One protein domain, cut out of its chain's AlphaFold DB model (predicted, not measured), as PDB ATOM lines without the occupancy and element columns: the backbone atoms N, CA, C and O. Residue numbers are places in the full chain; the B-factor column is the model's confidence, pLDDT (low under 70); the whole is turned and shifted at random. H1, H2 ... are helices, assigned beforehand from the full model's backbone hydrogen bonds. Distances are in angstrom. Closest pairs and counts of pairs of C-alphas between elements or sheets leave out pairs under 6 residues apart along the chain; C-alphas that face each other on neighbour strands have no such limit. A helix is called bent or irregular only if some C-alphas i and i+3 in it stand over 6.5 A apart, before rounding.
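What this domain is: This is residues 116 to 166, 174 to 220 and 227 to 305 of the 306 residues of an uncharacterized protein of Vibrio kanaloae (UniProt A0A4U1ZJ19). The long helix H5, with H8 beside it, lies on one side of a core made by H3 and H6, and H1 and H2 lie on the other side. H4 crosses H5, H7 packs on H3, and the small helix H9 lies away from the other helices. The printed part has 177 residues with nine named helices, H1 to H9 in chain order, and no named strand; its class is all helix. It is compact, with a radius of gyration of the C-alphas of 16.2 A, and rounded, spanning 51 by 39 by 35 A.

Where its parts are: Find C-alpha 228 at (167.473, 158.982, 135.683); from there H5 runs 33.5 A to C-alpha 250 at (161.971, 132.420, 116.012). H1, residues 116 to 137, begins at (147.945, 114.291, 122.856) and is 32.2 A long. H2, residues 140 to 156, measures 23.4 A; it has a kink of 64 degrees near residue 150 and is irregular, with C-alphas 149 and 152 8.0 A apart. H3 holds residues 176 to 191 over 22.2 A. Look next for H4 at residues 201 to 208, H6 at 255 to 264, H7 at 268 to 272, H8 at 283 to 292 and H9 at 298 to 303.

How they stand to each other: Start at the hub, H3, which touches four helices. It touches H2 about perpendicular, at 84 degrees, with C-alphas 145 and 180 closest at 4.8 A. It touches H6 at a steep tilt of 42 degrees, opposite ways, closest at C-alphas 181 and 264, 5.1 A. Residues 187 to 191 of H3 touch H1, closest at C-alphas 191 and 130, 5.5 A. Residues 177 to 182 touch H7, closest at C-alphas 178 and 268, 5.7 A. H1 and H2 form a helical hairpin and only just touch, with 3 pairs of C-alphas within 8 A, closest at Ser 135 and Val 143, 6.3 A. H5 touches H8, the same way at a shallow tilt of 34.8 degrees, only just short of steep; the closest C-alphas, 246 and 289, are 6.5 A apart. H4 touches H5 with C-alphas 204 and 234 closest, 5.6 A. H9 touches no helix. Every O i to N i+4 pair is within hydrogen-bond range in H3, H5, H7, H8 and H9; in H1 it is 17 of 18, in H2 11 of 13, in H4 3 of 4 and in H6 4 of 6.

The domain as a whole: The two C-alphas farthest apart, Ser 227 and Val 305, are 51.9 A apart. Residues 167 to 173 and 221 to 226 are not printed, with C-alpha gaps of 15.6 A and 11.6 A. Of the links printed whole, none is long. Mean pLDDT of the printed part is 78.4; 39 residues are under 70, among them 211 to 220 and 296 to 305.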
ATOM      1  N   GLU A 116     148.676 113.013 122.774       42.97
ATOM      2  CA  GLU A 116     147.945 114.291 122.856       42.97
ATOM      3  C   GLU A 116     147.499 114.661 124.281       42.97
ATOM      4  O   GLU A 116     147.498 115.840 124.635       42.97
ATOM      5  N   VAL A 117     147.177 113.679 125.134       44.34
ATOM      6  CA  VAL A 117     146.758 113.928 126.529       44.34
ATOM      7  C   VAL A 117     147.974 114.195 127.425       44.34
ATOM      8  O   VAL A 117     147.916 115.063 128.296       44.34
ATOM      9  N   GLY A 118     149.106 113.536 127.152       49.03
ATOM     10  CA  GLY A 118     150.361 113.756 127.879       49.03
ATOM     11  C   GLY A 118     150.920 115.173 127.709       49.03
ATOM     12  O   GLY A 118     151.343 115.790 128.684       49.03
ATOM     13  N   THR A 119     150.852 115.741 126.500       62.06
ATOM     14  CA  THR A 119     151.361 117.099 126.226       62.06
ATOM     15  C   THR A 119     150.580 118.169 126.999       62.06
ATOM     16  O   THR A 119     151.164 119.111 127.533       62.06
ATOM     17  N   PHE A 120     149.264 117.990 127.128       65.06
ATOM     18  CA  PHE A 120     148.376 118.907 127.841       65.06
ATOM     19  C   PHE A 120     148.650 118.954 129.350       65.06
ATOM     20  O   PHE A 120     148.752 120.038 129.928       65.06
ATOM     21  N   GLU A 121     148.788 117.793 129.998       68.12
ATOM     22  CA  GLU A 121     149.091 117.733 131.432       68.12
ATOM     23  C   GLU A 121     150.466 118.337 131.734       68.12
ATOM     24  O   GLU A 121     150.620 119.067 132.716       68.12
ATOM     25  N   ILE A 122     151.448 118.097 130.859       75.62
ATOM     26  CA  ILE A 122     152.792 118.676 130.958       75.62
ATOM     27  C   ILE A 122     152.740 120.204 130.820       75.62
ATOM     28  O   ILE A 122     153.336 120.919 131.635       75.62
ATOM     29  N   ASP A 123     152.005 120.720 129.834       80.50
ATOM     30  CA  ASP A 123     151.853 122.156 129.589       80.50
ATOM     31  C   ASP A 123     151.143 122.862 130.753       80.50
ATOM     32  O   ASP A 123     151.621 123.893 131.246       80.50
ATOM     33  N   LEU A 124     150.051 122.279 131.258       82.12
ATOM     34  CA  LEU A 124     149.330 122.798 132.417       82.12
ATOM     35  C   LEU A 124     150.209 122.772 133.670       82.12
ATOM     36  O   LEU A 124     150.292 123.766 134.390       82.12
ATOM     37  N   HIS A 125     150.931 121.676 133.904       79.50
ATOM     38  CA  HIS A 125     151.846 121.549 135.032       79.50
ATOM     39  C   HIS A 125     152.966 122.594 134.988       79.50
ATOM     40  O   HIS A 125     153.300 123.192 136.018       79.50
ATOM     41  N   LYS A 126     153.522 122.857 133.801       83.50
ATOM     42  CA  LYS A 126     154.541 123.891 133.600       83.50
ATOM     43  C   LYS A 126     153.976 125.286 133.851       83.50
ATOM     44  O   LYS A 126     154.624 126.083 134.530       83.50
ATOM     45  N   ILE A 127     152.758 125.564 133.376       88.50
ATOM     46  CA  ILE A 127     152.058 126.815 133.683       88.50
ATOM     47  C   ILE A 127     151.874 126.971 135.192       88.50
ATOM     48  O   ILE A 127     152.291 127.979 135.759       88.50
ATOM     49  N   SER A 128     151.286 125.977 135.859       82.38
ATOM     50  CA  SER A 128     151.004 126.025 137.295       82.38
ATOM     51  C   SER A 128     152.275 126.205 138.123       82.38
ATOM     52  O   SER A 128     152.291 127.006 139.057       82.38
ATOM     53  N   TYR A 129     153.360 125.517 137.760       84.00
ATOM     54  CA  TYR A 129     154.654 125.654 138.424       84.00
ATOM     55  C   TYR A 129     155.214 127.078 138.313       84.00
ATOM     56  O   TYR A 129     155.539 127.703 139.324       84.00
ATOM     57  N   CYS A 130     155.278 127.625 137.097       86.75
ATOM     58  CA  CYS A 130     155.765 128.985 136.881       86.75
ATOM     59  C   CYS A 130     154.842 130.030 137.520       86.75
ATOM     60  O   CYS A 130     155.320 131.057 138.001       86.75
ATOM     61  N   LEU A 131     153.534 129.766 137.577       89.62
ATOM     62  CA  LEU A 131     152.560 130.643 138.216       89.62
ATOM     63  C   LEU A 131     152.742 130.692 139.736       89.62
ATOM     64  O   LEU A 131     152.641 131.776 140.308       89.62
ATOM     65  N   ALA A 132     153.066 129.566 140.376       84.25
ATOM     66  CA  ALA A 132     153.384 129.513 141.804       84.25
ATOM     67  C   ALA A 132     154.652 130.319 142.141       84.25
ATOM     68  O   ALA A 132     154.686 131.060 143.121       84.25
ATOM     69  N   ILE A 133     155.682 130.244 141.292       83.19
ATOM     70  CA  ILE A 133     156.882 131.083 141.442       83.19
ATOM     71  C   ILE A 133     156.515 132.557 141.246       83.19
ATOM     72  O   ILE A 133     156.842 133.407 142.075       83.19
ATOM     73  N   TYR A 134     155.798 132.862 140.164       88.31
ATOM     74  CA  TYR A 134     155.397 134.218 139.823       88.31
ATOM     75  C   TYR A 134     154.559 134.863 140.934       88.31
ATOM     76  O   TYR A 134     154.852 135.992 141.325       88.31
ATOM     77  N   SER A 135     153.584 134.152 141.509       85.62
ATOM     78  CA  SER A 135     152.735 134.651 142.601       85.62
ATOM     79  C   SER A 135     153.524 134.965 143.881       85.62
ATOM     80  O   SER A 135     153.166 135.884 144.623       85.62
ATOM     81  N   GLY A 136     154.646 134.276 144.111       80.25
ATOM     82  CA  GLY A 136     155.607 134.604 145.165       80.25
ATOM     83  C   GLY A 136     156.387 135.902 144.910       80.25
ATOM     84  O   GLY A 136     156.851 136.539 145.857       80.25
ATOM     85  N   MET A 137     156.501 136.326 143.649       80.44
ATOM     86  CA  MET A 137     157.331 137.453 143.209       80.44
ATOM     87  C   MET A 137     156.542 138.732 142.911       80.44
ATOM     88  O   MET A 137     157.147 139.797 142.799       80.44
ATOM     89  N   VAL A 138     155.214 138.677 142.779       81.06
ATOM     90  CA  VAL A 138     154.387 139.847 142.440       81.06
ATOM     91  C   VAL A 138     153.178 140.012 143.360       81.06
ATOM     92  O   VAL A 138     152.830 139.139 144.147       81.06
ATOM     93  N   ALA A 139     152.522 141.168 143.269       79.12
ATOM     94  CA  ALA A 139     151.246 141.404 143.933       79.12
ATOM     95  C   ALA A 139     150.106 140.576 143.302       79.12
ATOM     96  O   ALA A 139     150.104 140.316 142.098       79.12
ATOM     97  N   ALA A 140     149.092 140.220 144.100       79.69
ATOM     98  CA  ALA A 140     147.979 139.362 143.672       79.69
ATOM     99  C   ALA A 140     147.218 139.898 142.443       79.69
ATOM    100  O   ALA A 140     146.797 139.133 141.577       79.69
ATOM    101  N   ASN A 141     147.103 141.222 142.303       79.38
ATOM    102  CA  ASN A 141     146.465 141.836 141.140       79.38
ATOM    103  C   ASN A 141     147.208 141.533 139.821       79.38
ATOM    104  O   ASN A 141     146.579 141.458 138.772       79.38
ATOM    105  N   MET A 142     148.527 141.324 139.855       84.00
ATOM    106  CA  MET A 142     149.305 140.947 138.671       84.00
ATOM    107  C   MET A 142     149.009 139.512 138.233       84.00
ATOM    108  O   MET A 142     148.964 139.246 137.034       84.00
ATOM    109  N   VAL A 143     148.760 138.613 139.186       86.31
ATOM    110  CA  VAL A 143     148.288 137.249 138.908       86.31
ATOM    111  C   VAL A 143     146.882 137.301 138.303       86.31
ATOM    112  O   VAL A 143     146.626 136.685 137.273       86.31
ATOM    113  N   TYR A 144     145.998 138.129 138.863       85.25
ATOM    114  CA  TYR A 144     144.660 138.354 138.315       85.25
ATOM    115  C   TYR A 144     144.687 138.874 136.867       85.25
ATOM    116  O   TYR A 144     144.010 138.328 135.995       85.25
ATOM    117  N   PHE A 145     145.498 139.896 136.568       86.62
ATOM    118  CA  PHE A 145     145.622 140.403 135.196       86.62
ATOM    119  C   PHE A 145     146.224 139.373 134.237       86.62
ATOM    120  O   PHE A 145     145.819 139.344 133.074       86.62
ATOM    121  N   TRP A 146     147.121 138.507 134.716       92.06
ATOM    122  CA  TRP A 146     147.670 137.414 133.920       92.06
ATOM    123  C   TRP A 146     146.585 136.401 133.531       92.06
ATOM    124  O   TRP A 146     146.459 136.073 132.348       92.06
ATOM    125  N   PHE A 147     145.741 135.989 134.486       88.50
ATOM    126  CA  PHE A 147     144.580 135.132 134.220       88.50
ATOM    127  C   PHE A 147     143.643 135.770 133.190       88.50
ATOM    128  O   PHE A 147     143.249 135.133 132.215       88.50
ATOM    129  N   GLN A 148     143.344 137.065 133.335       87.50
ATOM    130  CA  GLN A 148     142.511 137.773 132.362       87.50
ATOM    131  C   GLN A 148     143.142 137.904 130.965       87.50
ATOM    132  O   GLN A 148     142.410 138.094 129.992       87.50
ATOM    133  N   ALA A 149     144.472 137.908 130.861       89.50
ATOM    134  CA  ALA A 149     145.193 137.998 129.593       89.50
ATOM    135  C   ALA A 149     145.249 136.647 128.866       89.50
ATOM    136  O   ALA A 149     145.180 136.614 127.639       89.50
ATOM    137  N   ASN A 150     145.326 135.554 129.629       89.62
ATOM    138  CA  ASN A 150     145.509 134.194 129.126       89.62
ATOM    139  C   ASN A 150     144.235 133.343 129.202       89.62
ATOM    140  O   ASN A 150     144.299 132.146 128.958       89.62
ATOM    141  N   LYS A 151     143.070 133.950 129.471       85.50
ATOM    142  CA  LYS A 151     141.786 133.241 129.590       85.50
ATOM    143  C   LYS A 151     141.532 132.267 128.435       85.50
ATOM    144  O   LYS A 151     141.236 131.117 128.689       85.50
ATOM    145  N   LYS A 152     141.723 132.698 127.183       84.50
ATOM    146  CA  LYS A 152     141.512 131.830 126.012       84.50
ATOM    147  C   LYS A 152     142.412 130.584 126.035       84.50
ATOM    148  O   LYS A 152     141.925 129.494 125.793       84.50
ATOM    149  N   LEU A 153     143.700 130.761 126.343       85.31
ATOM    150  CA  LEU A 153     144.647 129.651 126.477       85.31
ATOM    151  C   LEU A 153     144.222 128.711 127.611       85.31
ATOM    152  O   LEU A 153     144.289 127.503 127.462       85.31
ATOM    153  N   LEU A 154     143.774 129.263 128.737       82.56
ATOM    154  CA  LEU A 154     143.343 128.480 129.891       82.56
ATOM    155  C   LEU A 154     142.044 127.712 129.630       82.56
ATOM    156  O   LEU A 154     141.970 126.557 130.016       82.56
ATOM    157  N   ASP A 155     141.079 128.322 128.935       79.81
ATOM    158  CA  ASP A 155     139.832 127.677 128.502       79.81
ATOM    159  C   ASP A 155     140.121 126.512 127.527       79.81
ATOM    160  O   ASP A 155     139.436 125.490 127.540       79.81
ATOM    161  N   GLU A 156     141.150 126.651 126.678       77.00
ATOM    162  CA  GLU A 156     141.641 125.590 125.782       77.00
ATOM    163  C   GLU A 156     142.414 124.498 126.548       77.00
ATOM    164  O   GLU A 156     142.337 123.325 126.186       77.00
ATOM    165  N   LEU A 157     143.112 124.869 127.631       70.12
ATOM    166  CA  LEU A 157     143.880 123.987 128.520       70.12
ATOM    167  C   LEU A 157     143.056 123.388 129.680       70.12
ATOM    168  O   LEU A 157     143.620 122.871 130.645       70.12
ATOM    169  N   GLY A 158     141.726 123.446 129.623       60.22
ATOM    170  CA  GLY A 158     140.831 122.839 130.607       60.22
ATOM    171  C   GLY A 158     139.641 123.729 130.946       60.22
ATOM    172  O   GLY A 158     139.630 124.921 130.668       60.22
ATOM    173  N   GLN A 159     138.615 123.165 131.588       51.41
ATOM    174  CA  GLN A 159     137.520 123.965 132.151       51.41
ATOM    175  C   GLN A 159     138.003 124.686 133.416       51.41
ATOM    176  O   GLN A 159     137.618 124.342 134.532       51.41
ATOM    177  N   VAL A 160     138.905 125.653 133.250       49.75
ATOM    178  CA  VAL A 160     139.320 126.543 134.330       49.75
ATOM    179  C   VAL A 160     138.094 127.366 134.702       49.75
ATOM    180  O   VAL A 160     137.579 128.125 133.878       49.75
ATOM    181  N   GLU A 161     137.587 127.182 135.925       48.94
ATOM    182  CA  GLU A 161     136.512 128.028 136.435       48.94
ATOM    183  C   GLU A 161     136.916 129.495 136.243       48.94
ATOM    184  O   GLU A 161     138.077 129.854 136.489       48.94
ATOM    185  N   PRO A 162     135.999 130.351 135.756       49.88
ATOM    186  CA  PRO A 162     136.317 131.749 135.539       49.88
ATOM    187  C   PRO A 162     136.902 132.320 136.836       49.88
ATOM    188  O   PRO A 162     136.358 132.048 137.910       49.88
ATOM    189  N   PRO A 163     138.011 133.083 136.764       53.00
ATOM    190  CA  PRO A 163     138.604 133.664 137.958       53.00
ATOM    191  C   PRO A 163     137.512 134.419 138.707       53.00
ATOM    192  O   PRO A 163     136.794 135.201 138.078       53.00
ATOM    193  N   ILE A 164     137.383 134.144 140.012       46.50
ATOM    194  CA  ILE A 164     136.387 134.764 140.893       46.50
ATOM    195  C   ILE A 164     136.344 136.250 140.552       46.50
ATOM    196  O   ILE A 164     137.386 136.918 140.602       46.50
ATOM    197  N   GLU A 165     135.170 136.742 140.137       43.47
ATOM    198  CA  GLU A 165     134.959 138.160 139.871       43.47
ATOM    199  C   GLU A 165     135.257 138.906 141.165       43.47
ATOM    200  O   GLU A 165     134.454 138.980 142.088       43.47
ATOM    201  N   SER A 166     136.488 139.390 141.274       41.31
ATOM    202  CA  SER A 166     136.876 140.192 142.405       41.31
ATOM    203  C   SER A 166     136.267 141.567 142.200       41.31
ATOM    204  O   SER A 166     136.651 142.302 141.284       41.31
ATOM    205  N   LYS A 174     139.742 152.303 132.959       41.19
ATOM    206  CA  LYS A 174     139.244 151.455 131.850       41.19
ATOM    207  C   LYS A 174     140.312 150.941 130.861       41.19
ATOM    208  O   LYS A 174     139.973 150.402 129.812       41.19
ATOM    209  N   SER A 175     141.601 151.055 131.174       51.44
ATOM    210  CA  SER A 175     142.704 150.505 130.377       51.44
ATOM    211  C   SER A 175     143.268 149.219 130.995       51.44
ATOM    212  O   SER A 175     144.425 149.149 131.402       51.44
ATOM    213  N   THR A 176     142.460 148.156 131.049       71.00
ATOM    214  CA  THR A 176     142.899 146.827 131.528       71.00
ATOM    215  C   THR A 176     144.001 146.216 130.651       71.00
ATOM    216  O   THR A 176     144.808 145.423 131.131       71.00
ATOM    217  N   THR A 177     144.102 146.629 129.382       80.31
ATOM    218  CA  THR A 177     145.055 146.087 128.402       80.31
ATOM    219  C   THR A 177     146.517 146.244 128.819       80.31
ATOM    220  O   THR A 177     147.260 145.271 128.748       80.31
ATOM    221  N   ARG A 178     146.940 147.420 129.309       82.19
ATOM    222  CA  ARG A 178     148.350 147.642 129.703       82.19
ATOM    223  C   ARG A 178     148.780 146.708 130.837       82.19
ATOM    224  O   ARG A 178     149.896 146.207 130.837       82.19
ATOM    225  N   TYR A 179     147.873 146.442 131.775       83.81
ATOM    226  CA  TYR A 179     148.136 145.612 132.945       83.81
ATOM    227  C   TYR A 179     148.134 144.122 132.604       83.81
ATOM    228  O   TYR A 179     148.982 143.375 133.088       83.81
ATOM    229  N   LYS A 180     147.243 143.694 131.706       88.19
ATOM    230  CA  LYS A 180     147.243 142.346 131.117       88.19
ATOM    231  C   LYS A 180     148.539 142.046 130.362       88.19
ATOM    232  O   LYS A 180     149.140 140.992 130.541       88.19
ATOM    233  N   VAL A 181     148.994 143.000 129.554       90.38
ATOM    234  CA  VAL A 181     150.223 142.869 128.761       90.38
ATOM    235  C   VAL A 181     151.462 142.855 129.666       90.38
ATOM    236  O   VAL A 181     152.324 141.998 129.509       90.38
ATOM    237  N   ASP A 182     151.531 143.743 130.660       90.31
ATOM    238  CA  ASP A 182     152.637 143.800 131.629       90.31
ATOM    239  C   ASP A 182     152.725 142.541 132.503       90.31
ATOM    240  O   ASP A 182     153.802 141.974 132.679       90.31
ATOM    241  N   SER A 183     151.591 142.067 133.026       91.38
ATOM    242  CA  SER A 183     151.545 140.826 133.810       91.38
ATOM    243  C   SER A 183     151.967 139.607 132.995       91.38
ATOM    244  O   SER A 183     152.733 138.783 133.490       91.38
ATOM    245  N   SER A 184     151.547 139.528 131.733       94.44
ATOM    246  CA  SER A 184     151.985 138.482 130.806       94.44
ATOM    247  C   SER A 184     153.480 138.553 130.514       94.44
ATOM    248  O   SER A 184     154.166 137.536 130.564       94.44
ATOM    249  N   PHE A 185     154.012 139.755 130.288       94.94
ATOM    250  CA  PHE A 185     155.439 139.969 130.046       94.94
ATOM    251  C   PHE A 185     156.294 139.528 131.241       94.94
ATOM    252  O   PHE A 185     157.275 138.802 131.075       94.94
ATOM    253  N   ARG A 186     155.893 139.917 132.457       93.38
ATOM    254  CA  ARG A 186     156.570 139.534 133.703       93.38
ATOM    255  C   ARG A 186     156.515 138.032 133.955       93.38
ATOM    256  O   ARG A 186     157.540 137.442 134.283       93.38
ATOM    257  N   TYR A 187     155.349 137.415 133.770       95.44
ATOM    258  CA  TYR A 187     155.205 135.966 133.873       95.44
ATOM    259  C   TYR A 187     156.117 135.244 132.880       95.44
ATOM    260  O   TYR A 187     156.797 134.291 133.248       95.44
ATOM    261  N   LEU A 188     156.199 135.728 131.638       95.00
ATOM    262  CA  LEU A 188     157.019 135.096 130.609       95.00
ATOM    263  C   LEU A 188     158.520 135.148 130.935       95.00
ATOM    264  O   LEU A 188     159.256 134.232 130.579       95.00
ATOM    265  N   CYS A 189     158.965 136.168 131.677       92.88
ATOM    266  CA  CYS A 189     160.327 136.217 132.213       92.88
ATOM    267  C   CYS A 189     160.611 135.060 133.187       92.88
ATOM    268  O   CYS A 189     161.717 134.527 133.184       92.88
ATOM    269  N   VAL A 190     159.621 134.682 134.005       90.94
ATOM    270  CA  VAL A 190     159.706 133.542 134.936       90.94
ATOM    271  C   VAL A 190     159.606 132.225 134.170       90.94
ATOM    272  O   VAL A 190     160.424 131.336 134.371       90.94
ATOM    273  N   TYR A 191     158.645 132.115 133.251       93.75
ATOM    274  CA  TYR A 191     158.409 130.905 132.462       93.75
ATOM    275  C   TYR A 191     159.615 130.492 131.604       93.75
ATOM    276  O   TYR A 191     159.886 129.305 131.452       93.75
ATOM    277  N   LEU A 192     160.342 131.466 131.046       88.88
ATOM    278  CA  LEU A 192     161.530 131.226 130.220       88.88
ATOM    279  C   LEU A 192     162.850 131.223 131.009       88.88
ATOM    280  O   LEU A 192     163.906 131.152 130.382       88.88
ATOM    281  N   ASP A 193     162.797 131.349 132.340       87.00
ATOM    282  CA  ASP A 193     163.965 131.419 133.230       87.00
ATOM    283  C   ASP A 193     165.083 132.347 132.702       87.00
ATOM    284  O   ASP A 193     166.239 131.972 132.480       87.00
ATOM    285  N   ILE A 194     164.721 133.602 132.415       87.06
ATOM    286  CA  ILE A 194     165.608 134.507 131.664       87.06
ATOM    287  C   ILE A 194     166.700 135.165 132.516       87.06
ATOM    288  O   ILE A 194     167.503 135.939 131.991       87.06
ATOM    289  N   GLU A 195     166.743 134.889 133.821       86.00
ATOM    290  CA  GLU A 195     167.631 135.567 134.773       86.00
ATOM    291  C   GLU A 195     169.107 135.398 134.406       86.00
ATOM    292  O   GLU A 195     169.856 136.375 134.384       86.00
ATOM    293  N   SER A 196     169.505 134.185 134.025       83.00
ATOM    294  CA  SER A 196     170.862 133.891 133.549       83.00
ATOM    295  C   SER A 196     171.120 134.343 132.104       83.00
ATOM    296  O   SER A 196     172.269 134.406 131.667       83.00
ATOM    297  N   LYS A 197     170.064 134.659 131.345       87.44
ATOM    298  CA  LYS A 197     170.123 134.945 129.900       87.44
ATOM    299  C   LYS A 197     170.249 136.433 129.592       87.44
ATOM    300  O   LYS A 197     170.743 136.795 128.525       87.44
ATOM    301  N   ILE A 198     169.820 137.297 130.513       89.38
ATOM    302  CA  ILE A 198     169.799 138.749 130.326       89.38
ATOM    303  C   ILE A 198     170.775 139.432 131.294       89.38
ATOM    304  O   ILE A 198     170.491 139.560 132.487       89.38
ATOM    305  N   PRO A 199     171.906 139.969 130.800       86.56
ATOM    306  CA  PRO A 199     172.808 140.763 131.625       86.56
ATOM    307  C   PRO A 199     172.089 141.961 132.252       86.56
ATOM    308  O   PRO A 199     171.480 142.772 131.549       86.56
ATOM    309  N   GLY A 200     172.193 142.084 133.577       84.50
ATOM    310  CA  GLY A 200     171.531 143.144 134.341       84.50
ATOM    311  C   GLY A 200     170.079 142.843 134.732       84.50
ATOM    312  O   GLY A 200     169.421 143.725 135.279       84.50
ATOM    313  N   PHE A 201     169.572 141.621 134.511       86.44
ATOM    314  CA  PHE A 201     168.190 141.253 134.855       86.44
ATOM    315  C   PHE A 201     167.817 141.536 136.316       86.44
ATOM    316  O   PHE A 201     166.682 141.917 136.593       86.44
ATOM    317  N   HIS A 202     168.769 141.441 137.247       81.94
ATOM    318  CA  HIS A 202     168.561 141.778 138.658       81.94
ATOM    319  C   HIS A 202     167.984 143.195 138.876       81.94
ATOM    320  O   HIS A 202     167.215 143.392 139.814       81.94
ATOM    321  N   LEU A 203     168.291 144.163 137.999       82.69
ATOM    322  CA  LEU A 203     167.731 145.524 138.041       82.69
ATOM    323  C   LEU A 203     166.239 145.540 137.689       82.69
ATOM    324  O   LEU A 203     165.453 146.275 138.282       82.69
ATOM    325  N   TYR A 204     165.834 144.717 136.721       86.56
ATOM    326  CA  TYR A 204     164.430 144.541 136.370       86.56
ATOM    327  C   TYR A 204     163.688 143.764 137.462       86.56
ATOM    328  O   TYR A 204     162.628 144.192 137.916       86.56
ATOM    329  N   LYS A 205     164.271 142.650 137.921       84.50
ATOM    330  CA  LYS A 205     163.700 141.757 138.936       84.50
ATOM    331  C   LYS A 205     163.429 142.489 140.253       84.50
ATOM    332  O   LYS A 205     162.314 142.421 140.762       84.50
ATOM    333  N   SER A 206     164.392 143.267 140.752       79.88
ATOM    334  CA  SER A 206     164.245 144.042 141.996       79.88
ATOM    335  C   SER A 206     163.143 145.104 141.932       79.88
ATOM    336  O   SER A 206     162.569 145.476 142.954       79.88
ATOM    337  N   LYS A 207     162.823 145.591 140.730       78.75
ATOM    338  CA  LYS A 207     161.832 146.647 140.525       78.75
ATOM    339  C   LYS A 207     160.440 146.129 140.185       78.75
ATOM    340  O   LYS A 207     159.451 146.687 140.653       78.75
ATOM    341  N   TYR A 208     160.357 145.106 139.338       82.31
ATOM    342  CA  TYR A 208     159.106 144.651 138.726       82.31
ATOM    343  C   TYR A 208     158.710 143.219 139.108       82.31
ATOM    344  O   TYR A 208     157.550 142.854 138.922       82.31
ATOM    345  N   LEU A 209     159.616 142.426 139.681       80.50
ATOM    346  CA  LEU A 209     159.344 141.077 140.189       80.50
ATOM    347  C   LEU A 209     159.681 140.988 141.681       80.50
ATOM    348  O   LEU A 209     160.450 140.136 142.120       80.50
ATOM    349  N   THR A 210     159.160 141.933 142.455       70.94
ATOM    350  CA  THR A 210     159.325 141.950 143.908       70.94
ATOM    351  C   THR A 210     157.980 142.196 144.556       70.94
ATOM    352  O   THR A 210     157.330 143.182 144.228       70.94
ATOM    353  N   LYS A 211     157.579 141.342 145.498       68.62
ATOM    354  CA  LYS A 211     156.303 141.452 146.211       68.62
ATOM    355  C   LYS A 211     156.233 142.770 146.991       68.62
ATOM    356  O   LYS A 211     157.158 143.120 147.723       68.62
ATOM    357  N   GLY A 212     155.155 143.528 146.801       56.50
ATOM    358  CA  GLY A 212     154.916 144.801 147.488       56.50
ATOM    359  C   GLY A 212     153.832 144.715 148.548       56.50
ATOM    360  O   GLY A 212     153.080 143.748 148.609       56.50
ATOM    361  N   GLU A 213     153.709 145.773 149.348       44.16
ATOM    362  CA  GLU A 213     152.592 145.968 150.278       44.16
ATOM    363  C   GLU A 213     151.280 146.167 149.502       44.16
ATOM    364  O   GLU A 213     151.010 147.295 149.104       44.16
ATOM    365  N   ASN A 214     150.510 145.095 149.251       38.31
ATOM    366  CA  ASN A 214     149.076 145.001 148.870       38.31
ATOM    367  C   ASN A 214     148.436 146.108 147.990       38.31
ATOM    368  O   ASN A 214     147.216 146.241 147.925       38.31
ATOM    369  N   LYS A 215     149.230 146.897 147.275       38.31
ATOM    370  CA  LYS A 215     148.831 147.977 146.378       38.31
ATOM    371  C   LYS A 215     149.407 147.676 145.004       38.31
ATOM    372  O   LYS A 215     150.477 147.066 144.918       38.31
ATOM    373  N   PRO A 216     148.746 148.121 143.925       40.91
ATOM    374  CA  PRO A 216     149.243 147.893 142.582       40.91
ATOM    375  C   PRO A 216     150.661 148.460 142.455       40.91
ATOM    376  O   PRO A 216     150.857 149.676 142.494       40.91
ATOM    377  N   GLN A 217     151.665 147.590 142.338       49.44
ATOM    378  CA  GLN A 217     153.054 147.989 142.117       49.44
ATOM    379  C   GLN A 217     153.235 148.453 140.667       49.44
ATOM    380  O   GLN A 217     153.854 147.795 139.832       49.44
ATOM    381  N   TYR A 218     152.663 149.616 140.370       49.88
ATOM    382  CA  TYR A 218     152.907 150.370 139.139       49.88
ATOM    383  C   TYR A 218     153.868 151.537 139.355       49.88
ATOM    384  O   TYR A 218     154.251 152.224 138.409       49.88
ATOM    385  N   THR A 219     154.315 151.748 140.590       43.06
ATOM    386  CA  THR A 219     155.360 152.708 140.918       43.06
ATOM    387  C   THR A 219     156.322 152.060 141.892       43.06
ATOM    388  O   THR A 219     155.879 151.451 142.867       43.06
ATOM    389  N   ALA A 220     157.625 152.230 141.642       44.66
ATOM    390  CA  ALA A 220     158.661 152.075 142.659       44.66
ATOM    391  C   ALA A 220     158.184 152.694 143.984       44.66
ATOM    392  O   ALA A 220     157.355 153.615 143.953       44.66
ATOM    393  N   SER A 227     167.127 157.402 140.321       66.31
ATOM    394  CA  SER A 227     167.901 158.253 139.423       66.31
ATOM    395  C   SER A 227     167.458 158.068 137.962       66.31
ATOM    396  O   SER A 227     166.975 157.003 137.556       66.31
ATOM    397  N   HIS A 228     167.668 159.097 137.133       70.12
ATOM    398  CA  HIS A 228     167.473 158.982 135.683       70.12
ATOM    399  C   HIS A 228     168.332 157.863 135.072       70.12
ATOM    400  O   HIS A 228     167.892 157.204 134.132       70.12
ATOM    401  N   HIS A 229     169.520 157.623 135.634       71.69
ATOM    402  CA  HIS A 229     170.434 156.572 135.200       71.69
ATOM    403  C   HIS A 229     169.838 155.178 135.432       71.69
ATOM    404  O   HIS A 229     169.625 154.448 134.469       71.69
ATOM    405  N   THR A 230     169.427 154.870 136.664       72.19
ATOM    406  CA  THR A 230     168.803 153.585 137.029       72.19
ATOM    407  C   THR A 230     167.531 153.321 136.219       72.19
ATOM    408  O   THR A 230     167.303 152.219 135.726       72.19
ATOM    409  N   THR A 231     166.722 154.361 135.983       77.38
ATOM    410  CA  THR A 231     165.535 154.249 135.123       77.38
ATOM    411  C   THR A 231     165.905 153.871 133.684       77.38
ATOM    412  O   THR A 231     165.218 153.056 133.067       77.38
ATOM    413  N   SER A 232     166.971 154.464 133.139       81.38
ATOM    414  CA  SER A 232     167.469 154.170 131.792       81.38
ATOM    415  C   SER A 232     168.020 152.744 131.683       81.38
ATOM    416  O   SER A 232     167.678 152.020 130.749       81.38
ATOM    417  N   GLU A 233     168.798 152.299 132.671       83.44
ATOM    418  CA  GLU A 233     169.346 150.939 132.723       83.44
ATOM    419  C   GLU A 233     168.239 149.889 132.748       83.44
ATOM    420  O   GLU A 233     168.255 148.947 131.958       83.44
ATOM    421  N   VAL A 234     167.216 150.090 133.582       84.62
ATOM    422  CA  VAL A 234     166.070 149.178 133.638       84.62
ATOM    423  C   VAL A 234     165.328 149.129 132.298       84.62
ATOM    424  O   VAL A 234     164.967 148.046 131.842       84.62
ATOM    425  N   ARG A 235     165.124 150.270 131.626       88.00
ATOM    426  CA  ARG A 235     164.515 150.289 130.282       88.00
ATOM    427  C   ARG A 235     165.372 149.547 129.257       88.00
ATOM    428  O   ARG A 235     164.818 148.824 128.438       88.00
ATOM    429  N   SER A 236     166.697 149.678 129.328       90.25
ATOM    430  CA  SER A 236     167.622 148.908 128.485       90.25
ATOM    431  C   SER A 236     167.528 147.401 128.752       90.25
ATOM    432  O   SER A 236     167.602 146.597 127.824       90.25
ATOM    433  N   VAL A 237     167.317 146.992 130.005       92.06
ATOM    434  CA  VAL A 237     167.048 145.583 130.333       92.06
ATOM    435  C   VAL A 237     165.725 145.131 129.708       92.06
ATOM    436  O   VAL A 237     165.700 144.088 129.065       92.06
ATOM    437  N   VAL A 238     164.655 145.930 129.795       92.50
ATOM    438  CA  VAL A 238     163.361 145.613 129.157       92.50
ATOM    439  C   VAL A 238     163.507 145.411 127.647       92.50
ATOM    440  O   VAL A 238     162.971 144.441 127.116       92.50
ATOM    441  N   THR A 239     164.265 146.259 126.945       93.50
ATOM    442  CA  THR A 239     164.487 146.076 125.499       93.50
ATOM    443  C   THR A 239     165.239 144.782 125.191       93.50
ATOM    444  O   THR A 239     164.861 144.073 124.264       93.50
ATOM    445  N   LYS A 240     166.235 144.411 126.010       94.94
ATOM    446  CA  LYS A 240     166.958 143.134 125.864       94.94
ATOM    447  C   LYS A 240     166.053 141.922 126.094       94.94
ATOM    448  O   LYS A 240     166.214 140.912 125.416       94.94
ATOM    449  N   ILE A 241     165.105 142.014 127.029       96.00
ATOM    450  CA  ILE A 241     164.104 140.963 127.258       96.00
ATOM    451  C   ILE A 241     163.210 140.806 126.018       96.00
ATOM    452  O   ILE A 241     163.001 139.684 125.565       96.00
ATOM    453  N   ILE A 242     162.735 141.913 125.430       95.38
ATOM    454  CA  ILE A 242     161.935 141.885 124.189       95.38
ATOM    455  C   ILE A 242     162.724 141.226 123.049       95.38
ATOM    456  O   ILE A 242     162.190 140.368 122.344       95.38
ATOM    457  N   ASP A 243     164.001 141.580 122.891       93.50
ATOM    458  CA  ASP A 243     164.874 140.966 121.887       93.50
ATOM    459  C   ASP A 243     165.025 139.458 122.107       93.50
ATOM    460  O   ASP A 243     164.953 138.680 121.156       93.50
ATOM    461  N   TYR A 244     165.208 139.035 123.360       94.69
ATOM    462  CA  TYR A 244     165.303 137.624 123.717       94.69
ATOM    463  C   TYR A 244     164.009 136.866 123.420       94.69
ATOM    464  O   TYR A 244     164.060 135.799 122.814       94.69
ATOM    465  N   PHE A 245     162.849 137.438 123.751       94.56
ATOM    466  CA  PHE A 245     161.548 136.855 123.418       94.56
ATOM    467  C   PHE A 245     161.382 136.640 121.913       94.56
ATOM    468  O   PHE A 245     160.945 135.572 121.499       94.56
ATOM    469  N   CYS A 246     161.800 137.599 121.085       91.88
ATOM    470  CA  CYS A 246     161.731 137.453 119.629       91.88
ATOM    471  C   CYS A 246     162.660 136.354 119.096       91.88
ATOM    472  O   CYS A 246     162.298 135.654 118.150       91.88
ATOM    473  N   ARG A 247     163.845 136.183 119.700       90.44
ATOM    474  CA  ARG A 247     164.765 135.085 119.356       90.44
ATOM    475  C   ARG A 247     164.147 133.733 119.692       90.44
ATOM    476  O   ARG A 247     164.035 132.901 118.805       90.44
ATOM    477  N   VAL A 248     163.645 133.567 120.919       89.69
ATOM    478  CA  VAL A 248     162.959 132.334 121.350       89.69
ATOM    479  C   VAL A 248     161.738 132.042 120.472       89.69
ATOM    480  O   VAL A 248     161.515 130.901 120.095       89.69
ATOM    481  N   HIS A 249     160.973 133.067 120.091       88.06
ATOM    482  CA  HIS A 249     159.832 132.911 119.189       88.06
ATOM    483  C   HIS A 249     160.235 132.472 117.767       88.06
ATOM    484  O   HIS A 249     159.434 131.878 117.047       88.06
ATOM    485  N   SER A 250     161.464 132.773 117.342       85.50
ATOM    486  CA  SER A 250     161.971 132.420 116.012       85.50
ATOM    487  C   SER A 250     162.643 131.040 115.976       85.50
ATOM    488  O   SER A 250     162.585 130.379 114.941       85.50
ATOM    489  N   ASP A 251     163.217 130.589 117.095       85.88
ATOM    490  CA  ASP A 251     163.937 129.312 117.242       85.88
ATOM    491  C   ASP A 251     162.992 128.138 117.575       85.88
ATOM    492  O   ASP A 251     163.198 127.404 118.536       85.88
ATOM    493  N   GLU A 252     161.936 127.968 116.776       78.69
ATOM    494  CA  GLU A 252     160.966 126.861 116.897       78.69
ATOM    495  C   GLU A 252     160.365 126.674 118.313       78.69
ATOM    496  O   GLU A 252     160.511 125.616 118.929       78.69
ATOM    497  N   PRO A 253     159.647 127.679 118.844       81.50
ATOM    498  CA  PRO A 253     159.017 127.589 120.161       81.50
ATOM    499  C   PRO A 253     157.942 126.492 120.218       81.50
ATOM    500  O   PRO A 253     157.278 126.199 119.222       81.50
ATOM    501  N   SER A 254     157.703 125.941 121.415       83.25
ATOM    502  CA  SER A 254     156.563 125.042 121.641       83.25
ATOM    503  C   SER A 254     155.224 125.761 121.433       83.25
ATOM    504  O   SER A 254     155.133 126.980 121.607       83.25
ATOM    505  N   SER A 255     154.161 125.011 121.129       82.94
ATOM    506  CA  SER A 255     152.805 125.552 120.933       82.94
ATOM    507  C   SER A 255     152.322 126.372 122.134       82.94
ATOM    508  O   SER A 255     151.838 127.494 121.968       82.94
ATOM    509  N   LEU A 256     152.550 125.877 123.357       86.44
ATOM    510  CA  LEU A 256     152.286 126.626 124.585       86.44
ATOM    511  C   LEU A 256     153.061 127.951 124.628       86.44
ATOM    512  O   LEU A 256     152.516 128.996 124.982       86.44
ATOM    513  N   CYS A 257     154.340 127.932 124.256       87.12
ATOM    514  CA  CYS A 257     155.174 129.127 124.270       87.12
ATOM    515  C   CYS A 257     154.671 130.174 123.260       87.12
ATOM    516  O   CYS A 257     154.567 131.350 123.613       87.12
ATOM    517  N   ILE A 258     154.258 129.752 122.058       86.94
ATOM    518  CA  ILE A 258     153.604 130.615 121.056       86.94
ATOM    519  C   ILE A 258     152.325 131.237 121.628       86.94
ATOM    520  O   ILE A 258     152.106 132.445 121.499       86.94
ATOM    521  N   ALA A 259     151.481 130.441 122.289       88.56
ATOM    522  CA  ALA A 259     150.249 130.938 122.890       88.56
ATOM    523  C   ALA A 259     150.516 131.998 123.973       88.56
ATOM    524  O   ALA A 259     149.868 133.047 123.987       88.56
ATOM    525  N   LEU A 260     151.526 131.779 124.820       91.75
ATOM    526  CA  LEU A 260     151.942 132.748 125.834       91.75
ATOM    527  C   LEU A 260     152.504 134.036 125.208       91.75
ATOM    528  O   LEU A 260     152.171 135.128 125.672       91.75
ATOM    529  N   PHE A 261     153.279 133.958 124.121       92.88
ATOM    530  CA  PHE A 261     153.797 135.142 123.417       92.88
ATOM    531  C   PHE A 261     152.686 136.060 122.876       92.88
ATOM    532  O   PHE A 261     152.806 137.290 122.963       92.88
ATOM    533  N   LYS A 262     151.558 135.497 122.412       91.50
ATOM    534  CA  LYS A 262     150.409 136.270 121.894       91.50
ATOM    535  C   LYS A 262     149.859 137.271 122.923       91.50
ATOM    536  O   LYS A 262     149.436 138.368 122.543       91.50
ATOM    537  N   SER A 263     149.911 136.936 124.216       90.00
ATOM    538  CA  SER A 263     149.452 137.801 125.319       90.00
ATOM    539  C   SER A 263     150.381 139.000 125.596       90.00
ATOM    540  O   SER A 263     149.943 140.023 126.130       90.00
ATOM    541  N   VAL A 264     151.644 138.913 125.165       90.75
ATOM    542  CA  VAL A 264     152.683 139.939 125.351       90.75
ATOM    543  C   VAL A 264     152.794 140.886 124.155       90.75
ATOM    544  O   VAL A 264     153.188 142.039 124.328       90.75
ATOM    545  N   GLY A 265     152.439 140.434 122.947       87.62
ATOM    546  CA  GLY A 265     152.710 141.133 121.686       87.62
ATOM    547  C   GLY A 265     151.888 142.402 121.416       87.62
ATOM    548  O   GLY A 265     151.184 142.522 120.413       87.62
ATOM    549  N   ASN A 266     151.895 143.363 122.335       89.75
ATOM    550  CA  ASN A 266     151.160 144.618 122.248       89.75
ATOM    551  C   ASN A 266     152.079 145.801 122.577       89.75
ATOM    552  O   ASN A 266     152.757 145.818 123.602       89.75
ATOM    553  N   THR A 267     152.051 146.833 121.735       90.06
ATOM    554  CA  THR A 267     152.910 148.018 121.855       90.06
ATOM    555  C   THR A 267     152.675 148.824 123.133       90.06
ATOM    556  O   THR A 267     153.584 149.523 123.573       90.06
ATOM    557  N   THR A 268     151.506 148.691 123.774       88.06
ATOM    558  CA  THR A 268     151.212 149.300 125.090       88.06
ATOM    559  C   THR A 268     152.180 148.870 126.196       88.06
ATOM    560  O   THR A 268     152.315 149.577 127.196       88.06
ATOM    561  N   LEU A 269     152.912 147.764 126.010       89.56
ATOM    562  CA  LEU A 269     154.028 147.383 126.872       89.56
ATOM    563  C   LEU A 269     155.088 148.497 126.947       89.56
ATOM    564  O   LEU A 269     155.582 148.819 128.024       89.56
ATOM    565  N   LEU A 270     155.419 149.133 125.820       90.00
ATOM    566  CA  LEU A 270     156.431 150.193 125.775       90.00
ATOM    567  C   LEU A 270     155.988 151.421 126.581       90.00
ATOM    568  O   LEU A 270     156.790 152.000 127.319       90.00
ATOM    569  N   ASP A 271     154.699 151.761 126.513       84.81
ATOM    570  CA  ASP A 271     154.108 152.846 127.300       84.81
ATOM    571  C   ASP A 271     154.172 152.554 128.804       84.81
ATOM    572  O   ASP A 271     154.515 153.443 129.591       84.81
ATOM    573  N   GLN A 272     153.922 151.300 129.199       84.44
ATOM    574  CA  GLN A 272     154.007 150.851 130.591       84.44
ATOM    575  C   GLN A 272     155.412 151.068 131.175       84.44
ATOM    576  O   GLN A 272     155.556 151.569 132.293       84.44
ATOM    577  N   TYR A 273     156.457 150.773 130.399       85.94
ATOM    578  CA  TYR A 273     157.852 150.989 130.805       85.94
ATOM    579  C   TYR A 273     158.376 152.401 130.490       85.94
ATOM    580  O   TYR A 273     159.542 152.718 130.759       85.94
ATOM    581  N   LYS A 274     157.507 153.291 129.987       85.50
ATOM    582  CA  LYS A 274     157.827 154.671 129.593       85.50
ATOM    583  C   LYS A 274     158.970 154.742 128.567       85.50
ATOM    584  O   LYS A 274     159.790 155.657 128.628       85.50
ATOM    585  N   ILE A 275     159.029 153.784 127.645       84.88
ATOM    586  CA  ILE A 275     159.965 153.766 126.518       84.88
ATOM    587  C   ILE A 275     159.324 154.576 125.385       84.88
ATOM    588  O   ILE A 275     158.308 154.174 124.829       84.88
ATOM    589  N   LYS A 276     159.883 155.752 125.078       82.44
ATOM    590  CA  LYS A 276     159.317 156.708 124.109       82.44
ATOM    591  C   LYS A 276     160.299 157.003 122.983       82.44
ATOM    592  O   LYS A 276     161.505 156.961 123.197       82.44
ATOM    593  N   SER A 277     159.780 157.411 121.823       77.44
ATOM    594  CA  SER A 277     160.577 157.700 120.619       77.44
ATOM    595  C   SER A 277     161.671 158.742 120.836       77.44
ATOM    596  O   SER A 277     162.701 158.699 120.178       77.44
ATOM    597  N   LYS A 278     161.465 159.679 121.770       72.25
ATOM    598  CA  LYS A 278     162.459 160.709 122.107       72.25
ATOM    599  C   LYS A 278     163.708 160.143 122.787       72.25
ATOM    600  O   LYS A 278     164.774 160.726 122.647       72.25
ATOM    601  N   ASP A 279     163.561 159.024 123.495       69.50
ATOM    602  CA  ASP A 279     164.606 158.426 124.332       69.50
ATOM    603  C   ASP A 279     165.170 157.132 123.719       69.50
ATOM    604  O   ASP A 279     166.147 156.584 124.225       69.50
ATOM    605  N   ASN A 280     164.545 156.612 122.656       75.38
ATOM    606  CA  ASN A 280     164.955 155.379 121.998       75.38
ATOM    607  C   ASN A 280     164.738 155.475 120.474       75.38
ATOM    608  O   ASN A 280     163.591 155.389 120.024       75.38
ATOM    609  N   PRO A 281     165.812 155.639 119.674       78.31
ATOM    610  CA  PRO A 281     165.709 155.778 118.222       78.31
ATOM    611  C   PRO A 281     165.172 154.514 117.534       78.31
ATOM    612  O   PRO A 281     164.600 154.615 116.455       78.31
ATOM    613  N   ASN A 282     165.266 153.346 118.181       85.38
ATOM    614  CA  ASN A 282     164.823 152.060 117.634       85.38
ATOM    615  C   ASN A 282     163.419 151.671 118.132       85.38
ATOM    616  O   ASN A 282     163.077 150.492 118.221       85.38
ATOM    617  N   ILE A 283     162.590 152.645 118.519       88.12
ATOM    618  CA  ILE A 283     161.262 152.352 119.072       88.12
ATOM    619  C   ILE A 283     160.347 151.631 118.082       88.12
ATOM    620  O   ILE A 283     159.560 150.785 118.500       88.12
ATOM    621  N   ASP A 284     160.430 151.951 116.792       89.56
ATOM    622  CA  ASP A 284     159.568 151.324 115.792       89.56
ATOM    623  C   ASP A 284     159.981 149.863 115.567       89.56
ATOM    624  O   ASP A 284     159.121 148.990 115.578       89.56
ATOM    625  N   GLU A 285     161.284 149.562 115.594       92.31
ATOM    626  CA  GLU A 285     161.794 148.182 115.618       92.31
ATOM    627  C   GLU A 285     161.256 147.391 116.826       92.31
ATOM    628  O   GLU A 285     160.877 146.227 116.702       92.31
ATOM    629  N   LEU A 286     161.173 148.016 118.008       91.56
ATOM    630  CA  LEU A 286     160.601 147.377 119.201       91.56
ATOM    631  C   LEU A 286     159.094 147.122 119.068       91.56
ATOM    632  O   LEU A 286     158.601 146.104 119.557       91.56
ATOM    633  N   LYS A 287     158.346 148.027 118.423       92.94
ATOM    634  CA  LYS A 287     156.915 147.819 118.150       92.94
ATOM    635  C   LYS A 287     156.701 146.672 117.171       92.94
ATOM    636  O   LYS A 287     155.810 145.851 117.401       92.94
ATOM    637  N   ASP A 288     157.522 146.603 116.129       92.81
ATOM    638  CA  ASP A 288     157.466 145.541 115.127       92.81
ATOM    639  C   ASP A 288     157.784 144.188 115.768       92.81
ATOM    640  O   ASP A 288     157.008 143.244 115.629       92.81
ATOM    641  N   LYS A 289     158.846 144.127 116.584       93.69
ATOM    642  CA  LYS A 289     159.210 142.956 117.398       93.69
ATOM    643  C   LYS A 289     158.062 142.477 118.280       93.69
ATOM    644  O   LYS A 289     157.704 141.306 118.236       93.69
ATOM    645  N   LEU A 290     157.441 143.377 119.046       93.00
ATOM    646  CA  LEU A 290     156.295 143.018 119.887       93.00
ATOM    647  C   LEU A 290     155.114 142.517 119.057       93.00
ATOM    648  O   LEU A 290     154.476 141.540 119.429       93.00
ATOM    649  N   THR A 291     154.817 143.159 117.932       92.25
ATOM    650  CA  THR A 291     153.691 142.751 117.083       92.25
ATOM    651  C   THR A 291     153.942 141.384 116.443       92.25
ATOM    652  O   THR A 291     153.019 140.574 116.370       92.25
ATOM    653  N   ALA A 292     155.189 141.083 116.073       90.38
ATOM    654  CA  ALA A 292     155.587 139.796 115.509       90.38
ATOM    655  C   ALA A 292     155.383 138.615 116.477       90.38
ATOM    656  O   ALA A 292     155.119 137.508 116.021       90.38
ATOM    657  N   LEU A 293     155.406 138.842 117.797       89.88
ATOM    658  CA  LEU A 293     155.103 137.810 118.806       89.88
ATOM    659  C   LEU A 293     153.649 137.306 118.760       89.88
ATOM    660  O   LEU A 293     153.322 136.305 119.392       89.88
ATOM    661  N   LYS A 294     152.747 138.009 118.061       86.75
ATOM    662  CA  LYS A 294     151.372 137.542 117.821       86.75
ATOM    663  C   LYS A 294     151.226 136.725 116.548       86.75
ATOM    664  O   LYS A 294     150.196 136.071 116.371       86.75
ATOM    665  N   SER A 295     152.185 136.839 115.639       79.88
ATOM    666  CA  SER A 295     152.109 136.186 114.346       79.88
ATOM    667  C   SER A 295     152.283 134.678 114.519       79.88
ATOM    668  O   SER A 295     153.138 134.257 115.297       79.88
ATOM    669  N   PRO A 296     151.500 133.857 113.799       66.56
ATOM    670  CA  PRO A 296     151.740 132.423 113.769       66.56
ATOM    671  C   PRO A 296     153.155 132.151 113.248       66.56
ATOM    672  O   PRO A 296     153.642 132.834 112.341       66.56
ATOM    673  N   THR A 297     153.830 131.159 113.825       66.31
ATOM    674  CA  THR A 297     155.130 130.711 113.312       66.31
ATOM    675  C   THR A 297     154.951 130.060 111.934       66.31
ATOM    676  O   THR A 297     153.848 129.650 111.565       66.31
ATOM    677  N   LYS A 298     156.031 129.936 111.146       59.06
ATOM    678  CA  LYS A 298     155.974 129.307 109.808       59.06
ATOM    679  C   LYS A 298     155.307 127.919 109.828       59.06
ATOM    680  O   LYS A 298     154.532 127.623 108.928       59.06
ATOM    681  N   LYS A 299     155.526 127.126 110.888       52.84
ATOM    682  CA  LYS A 299     154.898 125.805 111.081       52.84
ATOM    683  C   LYS A 299     153.380 125.882 111.336       52.84
ATOM    684  O   LYS A 299     152.640 125.066 110.798       52.84
ATOM    685  N   GLU A 300     152.888 126.869 112.096       51.41
ATOM    686  CA  GLU A 300     151.436 127.096 112.261       51.41
ATOM    687  C   GLU A 300     150.784 127.556 110.944       51.41
ATOM    688  O   GLU A 300     149.683 127.121 110.607       51.41
ATOM    689  N   ALA A 301     151.472 128.406 110.175       56.53
ATOM    690  CA  ALA A 301     150.977 128.904 108.892       56.53
ATOM    691  C   ALA A 301     150.876 127.800 107.821       56.53
ATOM    692  O   ALA A 301     149.941 127.812 107.027       56.53
ATOM    693  N   GLU A 302     151.796 126.832 107.812       47.97
ATOM    694  CA  GLU A 302     151.759 125.684 106.895       47.97
ATOM    695  C   GLU A 302     150.642 124.682 107.238       47.97
ATOM    696  O   GLU A 302     150.037 124.106 106.332       47.97
ATOM    697  N   ASN A 303     150.316 124.514 108.525       47.00
ATOM    698  CA  ASN A 303     149.236 123.631 108.977       47.00
ATOM    699  C   ASN A 303     147.833 124.245 108.812       47.00
ATOM    700  O   ASN A 303     146.883 123.504 108.590       47.00
ATOM    701  N   ALA A 304     147.689 125.573 108.873       44.78
ATOM    702  CA  ALA A 304     146.401 126.263 108.705       44.78
ATOM    703  C   ALA A 304     145.918 126.369 107.240       44.78
ATOM    704  O   ALA A 304     144.803 126.826 106.993       44.78
ATOM    705  N   VAL A 305     146.763 126.001 106.271       44.38
ATOM    706  CA  VAL A 305     146.472 126.041 104.823       44.38
ATOM    707  C   VAL A 305     146.087 124.651 104.274       44.38
ATOM    708  O   VAL A 305     145.793 124.518 103.086       44.38
TER     709      VAL A 305